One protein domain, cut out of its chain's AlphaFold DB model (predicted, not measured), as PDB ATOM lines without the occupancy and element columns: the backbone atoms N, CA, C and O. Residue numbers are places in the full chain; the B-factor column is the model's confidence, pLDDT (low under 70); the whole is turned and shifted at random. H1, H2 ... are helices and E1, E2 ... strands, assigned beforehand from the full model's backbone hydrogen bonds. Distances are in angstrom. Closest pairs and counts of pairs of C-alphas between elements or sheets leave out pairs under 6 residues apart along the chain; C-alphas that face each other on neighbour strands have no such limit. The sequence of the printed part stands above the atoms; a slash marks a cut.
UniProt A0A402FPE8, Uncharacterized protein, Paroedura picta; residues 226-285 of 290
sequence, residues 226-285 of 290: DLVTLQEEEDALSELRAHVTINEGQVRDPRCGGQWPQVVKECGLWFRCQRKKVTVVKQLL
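What this domain is: This is residues 226 to 285 of the 290 residues of an uncharacterized protein of Paroedura picta (UniProt A0A402FPE8). A small, strongly twisted sheet of three strands, E1, E2 and E3, has two short helices, H1 and H2, near one end, making a corner with each other. A wide loop, residues 243 to 261, leads from H2 to E1. The printed part has 60 residues, with two named helices and then three named strands; the strands form a meander in the order E1, E2, E3, each the antiparallel neighbour of the one before. The class is mixed, helices and strands, and the whole is compact, with a radius of gyration of the C-alphas of 11.7 A, but elongated in outline, spanning 34 by 22 by 19 A.

How they stand to each other: Begin at the inner strand E2, residues 269 to 276. Beside it, E1, residues 262 to 266, forms a hairpin with it at 140 degrees; look at N 264 and O 271, 2.9 A apart. E3, residues 279 to 284, forms the other hairpin at 151 degrees, with N 274 and O 281 at 2.8 A. H2, residues 235 to 242, is on the sheet at a height of 10.5 A and runs across the strands, at 71 degrees to E2 on the local plane; its closest C-alpha pair with E1 is Arg 241 and Val 263, 7.1 A. H1, residues 226 to 233, only grazes the sheet, with its residues 227 to 232. H1 and H2 are close but not clearly touching, C-alphas 231 and 237 being closest at 6.8 A, and only just about perpendicular at 71 degrees. Every O i to N i+4 pair is within hydrogen-bond range in H1, and 3 of 4 in H2.

Where its parts are: Find C-alpha 269 at (117.365, 7.982, 56.982); from there E2 runs 21.9 A to C-alpha 276. E3 is 16.3 A long and ends at C-alpha 284, (119.268, 8.246, 49.616), while E1 is 12.5 A. H1 begins at C-alpha 226, (117.960, 18.909, 59.834), and is 10.3 A long; H2 is 10.6 A.

The domain as a whole: The C-alphas farthest apart are those of Asp 226 and Lys 277, 34.6 A. The printed part has no cut. The link from H2 to E1 is long, 19 residues; the others are tight. In this model pLDDT is under 70 at residues 227, 240 and 242 to 258.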
ATOM      1  N   ASP A 226     118.543  18.230  60.979       71.94
ATOM      2  CA  ASP A 226     117.960  18.909  59.834       71.94
ATOM      3  C   ASP A 226     117.556  17.895  58.763       71.94
ATOM      4  O   ASP A 226     116.391  17.804  58.400       71.94
ATOM      5  N   LEU A 227     118.452  16.998  58.343       66.94
ATOM      6  CA  LEU A 227     118.128  16.033  57.283       66.94
ATOM      7  C   LEU A 227     117.058  15.005  57.671       66.94
ATOM      8  O   LEU A 227     116.232  14.636  56.831       66.94
ATOM      9  N   VAL A 228     117.061  14.527  58.917       72.69
ATOM     10  CA  VAL A 228     116.037  13.581  59.394       72.69
ATOM     11  C   VAL A 228     114.678  14.274  59.458       72.69
ATOM     12  O   VAL A 228     113.697  13.737  58.941       72.69
ATOM     13  N   THR A 229     114.637  15.483  60.020       74.12
ATOM     14  CA  THR A 229     113.405  16.272  60.139       74.12
ATOM     15  C   THR A 229     112.887  16.674  58.759       74.12
ATOM     16  O   THR A 229     111.727  16.425  58.453       74.12
ATOM     17  N   LEU A 230     113.754  17.156  57.865       77.44
ATOM     18  CA  LEU A 230     113.398  17.525  56.492       77.44
ATOM     19  C   LEU A 230     112.871  16.331  55.687       77.44
ATOM     20  O   LEU A 230     111.924  16.474  54.912       77.44
ATOM     21  N   GLN A 231     113.438  15.133  55.876       79.88
ATOM     22  CA  GLN A 231     112.874  13.927  55.270       79.88
ATOM     23  C   GLN A 231     111.483  13.628  55.830       79.88
ATOM     24  O   GLN A 231     110.595  13.268  55.058       79.88
ATOM     25  N   GLU A 232     111.276  13.735  57.143       77.75
ATOM     26  CA  GLU A 232     109.995  13.441  57.798       77.75
ATOM     27  C   GLU A 232     108.897  14.464  57.467       77.75
ATOM     28  O   GLU A 232     107.746  14.064  57.279       77.75
ATOM     29  N   GLU A 233     109.250  15.735  57.290       80.06
ATOM     30  CA  GLU A 233     108.322  16.833  56.995       80.06
ATOM     31  C   GLU A 233     107.951  16.959  55.509       80.06
ATOM     32  O   GLU A 233     106.945  17.582  55.176       80.06
ATOM     33  N   GLU A 234     108.711  16.358  54.585       79.38
ATOM     34  CA  GLU A 234     108.405  16.491  53.159       79.38
ATOM     35  C   GLU A 234     107.217  15.615  52.714       79.38
ATOM     36  O   GLU A 234     107.279  14.378  52.700       79.38
ATOM     37  N   ASP A 235     106.152  16.273  52.241       77.19
ATOM     38  CA  ASP A 235     104.919  15.643  51.741       77.19
ATOM     39  C   ASP A 235     105.163  14.648  50.597       77.19
ATOM     40  O   ASP A 235     104.571  13.567  50.563       77.19
ATOM     41  N   ALA A 236     106.080  14.971  49.678       72.62
ATOM     42  CA  ALA A 236     106.415  14.100  48.549       72.62
ATOM     43  C   ALA A 236     107.028  12.767  49.012       72.62
ATOM     44  O   ALA A 236     106.793  11.716  48.409       72.62
ATOM     45  N   LEU A 237     107.783  12.788  50.115       73.38
ATOM     46  CA  LEU A 237     108.319  11.581  50.735       73.38
ATOM     47  C   LEU A 237     107.263  10.869  51.585       73.38
ATOM     48  O   LEU A 237     107.340   9.650  51.736       73.38
ATOM     49  N   SER A 238     106.250  11.584  52.076       73.94
ATOM     50  CA  SER A 238     105.126  11.016  52.829       73.94
ATOM     51  C   SER A 238     104.318  10.011  52.004       73.94
ATOM     52  O   SER A 238     104.057   8.901  52.471       73.94
ATOM     53  N   GLU A 239     104.019  10.318  50.737       71.50
ATOM     54  CA  GLU A 239     103.354   9.364  49.834       71.50
ATOM     55  C   GLU A 239     104.211   8.116  49.580       71.50
ATOM     56  O   GLU A 239     103.709   6.990  49.598       71.50
ATOM     57  N   LEU A 240     105.524   8.290  49.400       66.88
ATOM     58  CA  LEU A 240     106.473   7.183  49.248       66.88
ATOM     59  C   LEU A 240     106.549   6.316  50.511       66.88
ATOM     60  O   LEU A 240     106.620   5.093  50.391       66.88
ATOM     61  N   ARG A 241     106.481   6.923  51.703       72.31
ATOM     62  CA  ARG A 241     106.427   6.230  53.000       72.31
ATOM     63  C   ARG A 241     105.110   5.492  53.222       72.31
ATOM     64  O   ARG A 241     105.133   4.397  53.774       72.31
ATOM     65  N   ALA A 242     103.981   6.034  52.770       64.75
ATOM     66  CA  ALA A 242     102.667   5.403  52.923       64.75
ATOM     67  C   ALA A 242     102.569   4.038  52.212       64.75
ATOM     68  O   ALA A 242     101.780   3.181  52.605       64.75
ATOM     69  N   HIS A 243     103.413   3.810  51.202       57.34
ATOM     70  CA  HIS A 243     103.518   2.536  50.489       57.34
ATOM     71  C   HIS A 243     104.542   1.565  51.116       57.34
ATOM     72  O   HIS A 243     104.784   0.485  50.570       57.34
ATOM     73  N   VAL A 244     105.149   1.912  52.259       57.00
ATOM     74  CA  VAL A 244     106.166   1.097  52.938       57.00
ATOM     75  C   VAL A 244     105.525   0.155  53.945       57.00
ATOM     76  O   VAL A 244     104.813   0.560  54.859       57.00
ATOM     77  N   THR A 245     105.855  -1.131  53.837       50.62
ATOM     78  CA  THR A 245     105.630  -2.089  54.923       50.62
ATOM     79  C   THR A 245     106.659  -1.816  56.019       50.62
ATOM     80  O   THR A 245     107.780  -2.322  55.963       50.62
ATOM     81  N   ILE A 246     106.310  -0.965  56.986       46.69
ATOM     82  CA  ILE A 246     107.169  -0.663  58.134       46.69
ATOM     83  C   ILE A 246     107.319  -1.949  58.952       46.69
ATOM     84  O   ILE A 246     106.357  -2.439  59.532       46.69
ATOM     85  N   ASN A 247     108.523  -2.513  58.973       46.12
ATOM     86  CA  ASN A 247     108.912  -3.518  59.954       46.12
ATOM     87  C   ASN A 247     110.162  -2.989  60.646       46.12
ATOM     88  O   ASN A 247     111.239  -2.935  60.051       46.12
ATOM     89  N   GLU A 248     109.987  -2.535  61.882       40.50
ATOM     90  CA  GLU A 248     111.060  -2.025  62.724       40.50
ATOM     91  C   GLU A 248     112.162  -3.084  62.888       40.50
ATOM     92  O   GLU A 248     111.924  -4.205  63.332       40.50
ATOM     93  N   GLY A 249     113.388  -2.730  62.505       39.69
ATOM     94  CA  GLY A 249     114.599  -3.413  62.968       39.69
ATOM     95  C   GLY A 249     115.024  -4.702  62.257       39.69
ATOM     96  O   GLY A 249     116.110  -5.195  62.552       39.69
ATOM     97  N   GLN A 250     114.269  -5.241  61.295       43.44
ATOM     98  CA  GLN A 250     114.736  -6.385  60.498       43.44
ATOM     99  C   GLN A 250     114.699  -6.077  59.003       43.44
ATOM    100  O   GLN A 250     113.657  -6.139  58.351       43.44
ATOM    101  N   VAL A 251     115.878  -5.792  58.439       43.75
ATOM    102  CA  VAL A 251     116.096  -5.800  56.989       43.75
ATOM    103  C   VAL A 251     115.724  -7.195  56.495       43.75
ATOM    104  O   VAL A 251     116.481  -8.150  56.686       43.75
ATOM    105  N   ARG A 252     114.547  -7.348  55.876       50.03
ATOM    106  CA  ARG A 252     114.290  -8.554  55.090       50.03
ATOM    107  C   ARG A 252     115.381  -8.640  54.041       50.03
ATOM    108  O   ARG A 252     115.702  -7.655  53.380       50.03
ATOM    109  N   ASP A 253     115.926  -9.839  53.896       49.06
ATOM    110  CA  ASP A 253     116.805 -10.162  52.790       49.06
ATOM    111  C   ASP A 253     116.154  -9.649  51.489       49.06
ATOM    112  O   ASP A 253     115.015 -10.028  51.195       49.06
ATOM    113  N   PRO A 254     116.823  -8.786  50.703       49.53
ATOM    114  CA  PRO A 254     116.265  -8.248  49.463       49.53
ATOM    115  C   PRO A 254     115.914  -9.335  48.426       49.53
ATOM    116  O   PRO A 254     115.300  -9.053  47.395       49.53
ATOM    117  N   ARG A 255     116.263 -10.601  48.682       50.75
ATOM    118  CA  ARG A 255     115.809 -11.773  47.922       50.75
ATOM    119  C   ARG A 255     114.350 -12.170  48.206       50.75
ATOM    120  O   ARG A 255     113.776 -12.924  47.422       50.75
ATOM    121  N   CYS A 256     113.722 -11.661  49.264       51.44
ATOM    122  CA  CYS A 256     112.362 -12.018  49.670       51.44
ATOM    123  C   CYS A 256     111.283 -11.243  48.891       51.44
ATOM    124  O   CYS A 256     110.699 -10.303  49.417       51.44
ATOM    125  N   GLY A 257     111.008 -11.659  47.648       55.19
ATOM    126  CA  GLY A 257     109.689 -11.637  46.978       55.19
ATOM    127  C   GLY A 257     108.834 -10.356  46.907       55.19
ATOM    128  O   GLY A 257     107.712 -10.441  46.421       55.19
ATOM    129  N   GLY A 258     109.297  -9.198  47.376       63.41
ATOM    130  CA  GLY A 258     108.516  -7.959  47.367       63.41
ATOM    131  C   GLY A 258     108.482  -7.273  45.998       63.41
ATOM    132  O   GLY A 258     109.391  -7.443  45.181       63.41
ATOM    133  N   GLN A 259     107.442  -6.467  45.763       70.19
ATOM    134  CA  GLN A 259     107.402  -5.538  44.632       70.19
ATOM    135  C   GLN A 259     108.537  -4.510  44.763       70.19
ATOM    136  O   GLN A 259     108.877  -4.075  45.863       70.19
ATOM    137  N   TRP A 260     109.153  -4.179  43.629       73.62
ATOM    138  CA  TRP A 260     110.211  -3.176  43.506       73.62
ATOM    139  C   TRP A 260     109.664  -1.954  42.760       73.62
ATOM    140  O   TRP A 260     108.861  -2.143  41.844       73.62
ATOM    141  N   PRO A 261     110.133  -0.728  43.053       72.38
ATOM    142  CA  PRO A 261     111.149  -0.355  44.045       72.38
ATOM    143  C   PRO A 261     110.652  -0.468  45.497       72.38
ATOM    144  O   PRO A 261     109.455  -0.412  45.742       72.38
ATOM    145  N   GLN A 262     111.578  -0.605  46.447       82.12
ATOM    146  CA  GLN A 262     111.281  -0.598  47.886       82.12
ATOM    147  C   GLN A 262     111.845   0.664  48.525       82.12
ATOM    148  O   GLN A 262     112.880   1.161  48.086       82.12
ATOM    149  N   VAL A 263     111.199   1.167  49.570       82.56
ATOM    150  CA  VAL A 263     111.741   2.243  50.403       82.56
ATOM    151  C   VAL A 263     112.030   1.664  51.784       82.56
ATOM    152  O   VAL A 263     111.205   0.938  52.335       82.56
ATOM    153  N   VAL A 264     113.227   1.920  52.310       82.88
ATOM    154  CA  VAL A 264     113.698   1.390  53.599       82.88
ATOM    155  C   VAL A 264     114.189   2.533  54.481       82.88
ATOM    156  O   VAL A 264     114.806   3.469  53.971       82.88
ATOM    157  N   LYS A 265     113.924   2.450  55.790       81.25
ATOM    158  CA  LYS A 265     114.509   3.342  56.801       81.25
ATOM    159  C   LYS A 265     115.714   2.630  57.416       81.25
ATOM    160  O   LYS A 265     115.564   1.548  57.981       81.25
ATOM    161  N   GLU A 266     116.901   3.203  57.273       79.94
ATOM    162  CA  GLU A 266     118.156   2.664  57.807       79.94
ATOM    163  C   GLU A 266     118.878   3.794  58.536       79.94
ATOM    164  O   GLU A 266     119.098   4.860  57.969       79.94
ATOM    165  N   CYS A 267     119.181   3.581  59.819       77.88
ATOM    166  CA  CYS A 267     119.804   4.591  60.680       77.88
ATOM    167  C   CYS A 267     119.064   5.945  60.688       77.88
ATOM    168  O   CYS A 267     119.690   6.994  60.642       77.88
ATOM    169  N   GLY A 268     117.726   5.929  60.707       80.25
ATOM    170  CA  GLY A 268     116.909   7.151  60.719       80.25
ATOM    171  C   GLY A 268     116.658   7.774  59.341       80.25
ATOM    172  O   GLY A 268     115.676   8.493  59.190       80.25
ATOM    173  N   LEU A 269     117.452   7.421  58.329       79.69
ATOM    174  CA  LEU A 269     117.365   7.982  56.982       79.69
ATOM    175  C   LEU A 269     116.577   7.082  56.029       79.69
ATOM    176  O   LEU A 269     116.608   5.850  56.123       79.69
ATOM    177  N   TRP A 270     115.889   7.702  55.073       83.19
ATOM    178  CA  TRP A 270     115.090   6.999  54.072       83.19
ATOM    179  C   TRP A 270     115.851   6.764  52.762       83.19
ATOM    180  O   TRP A 270     116.393   7.683  52.150       83.19
ATOM    181  N   PHE A 271     115.833   5.520  52.279       87.00
ATOM    182  CA  PHE A 271     116.486   5.107  51.037       87.00
ATOM    183  C   PHE A 271     115.496   4.449  50.080       87.00
ATOM    184  O   PHE A 271     114.735   3.562  50.464       87.00
ATOM    185  N   ARG A 272     115.581   4.787  48.792       86.62
ATOM    186  CA  ARG A 272     114.938   4.051  47.703       86.62
ATOM    187  C   ARG A 272     115.863   2.943  47.214       86.62
ATOM    188  O   ARG A 272     116.906   3.190  46.617       86.62
ATOM    189  N   CYS A 273     115.447   1.705  47.422       85.00
ATOM    190  CA  CYS A 273     116.101   0.513  46.914       85.00
ATOM    191  C   CYS A 273     115.485   0.110  45.565       85.00
ATOM    192  O   CYS A 273     114.279  -0.113  45.448       85.00
ATOM    193  N   GLN A 274     116.316  -0.029  44.535       83.81
ATOM    194  CA  GLN A 274     115.916  -0.518  43.216       83.81
ATOM    195  C   GLN A 274     116.710  -1.766  42.855       83.81
ATOM    196  O   GLN A 274     117.936  -1.789  42.964       83.81
ATOM    197  N   ARG A 275     116.032  -2.798  42.354       82.75
ATOM    198  CA  ARG A 275     116.706  -3.989  41.840       82.75
ATOM    199  C   ARG A 275     117.028  -3.821  40.358       82.75
ATOM    200  O   ARG A 275     116.130  -3.748  39.524       82.75
ATOM    201  N   LYS A 276     118.317  -3.819  40.021       83.56
ATOM    202  CA  LYS A 276     118.836  -3.859  38.648       83.56
ATOM    203  C   LYS A 276     119.485  -5.225  38.414       83.56
ATOM    204  O   LYS A 276     120.614  -5.471  38.834       83.56
ATOM    205  N   LYS A 277     118.767  -6.132  37.739       86.06
ATOM    206  CA  LYS A 277     119.175  -7.536  37.521       86.06
ATOM    207  C   LYS A 277     119.416  -8.279  38.854       86.06
ATOM    208  O   LYS A 277     118.463  -8.610  39.563       86.06
ATOM    209  N   VAL A 278     120.681  -8.546  39.184       82.25
ATOM    210  CA  VAL A 278     121.129  -9.240  40.406       82.25
ATOM    211  C   VAL A 278     121.599  -8.280  41.500       82.25
ATOM    212  O   VAL A 278     121.859  -8.717  42.615       82.25
ATOM    213  N   THR A 279     121.681  -6.983  41.201       71.31
ATOM    214  CA  THR A 279     122.199  -5.968  42.119       71.31
ATOM    215  C   THR A 279     121.055  -5.126  42.669       71.31
ATOM    216  O   THR A 279     120.135  -4.757  41.935       71.31
ATOM    217  N   VAL A 280     121.115  -4.800  43.958       82.12
ATOM    218  CA  VAL A 280     120.224  -3.821  44.588       82.12
ATOM    219  C   VAL A 280     120.993  -2.521  44.747       82.12
ATOM    220  O   VAL A 280     122.049  -2.498  45.371       82.12
ATOM    221  N   VAL A 281     120.474  -1.453  44.154       83.00
ATOM    222  CA  VAL A 281     121.004  -0.096  44.285       83.00
ATOM    223  C   VAL A 281     120.188   0.611  45.356       83.00
ATOM    224  O   VAL A 281     118.965   0.675  45.234       83.00
ATOM    225  N   LYS A 282     120.852   1.125  46.393       86.56
ATOM    226  CA  LYS A 282     120.245   1.998  47.404       86.56
ATOM    227  C   LYS A 282     120.545   3.449  47.041       86.56
ATOM    228  O   LYS A 282     121.699   3.782  46.795       86.56
ATOM    229  N   GLN A 283     119.522   4.291  47.001       86.38
ATOM    230  CA  GLN A 283     119.642   5.724  46.751       86.38
ATOM    231  C   GLN A 283     119.023   6.479  47.926       86.38
ATOM    232  O   GLN A 283     117.865   6.227  48.254       86.38
ATOM    233  N   LEU A 284     119.782   7.377  48.557       88.38
ATOM    234  CA  LEU A 284     119.268   8.246  49.616       88.38
ATOM    235  C   LEU A 284     118.167   9.152  49.047       88.38
ATOM    236  O   LEU A 284     118.320   9.700  47.952       88.38
ATOM    237  N   LEU A 285     117.053   9.276  49.764       81.94
ATOM    238  CA  LEU A 285     115.988  10.209  49.414       81.94
ATOM    239  C   LEU A 285     116.344  11.579  49.988       81.94
ATOM    240  O   LEU A 285     116.289  11.775  51.194       81.94
TER     241      LEU A 285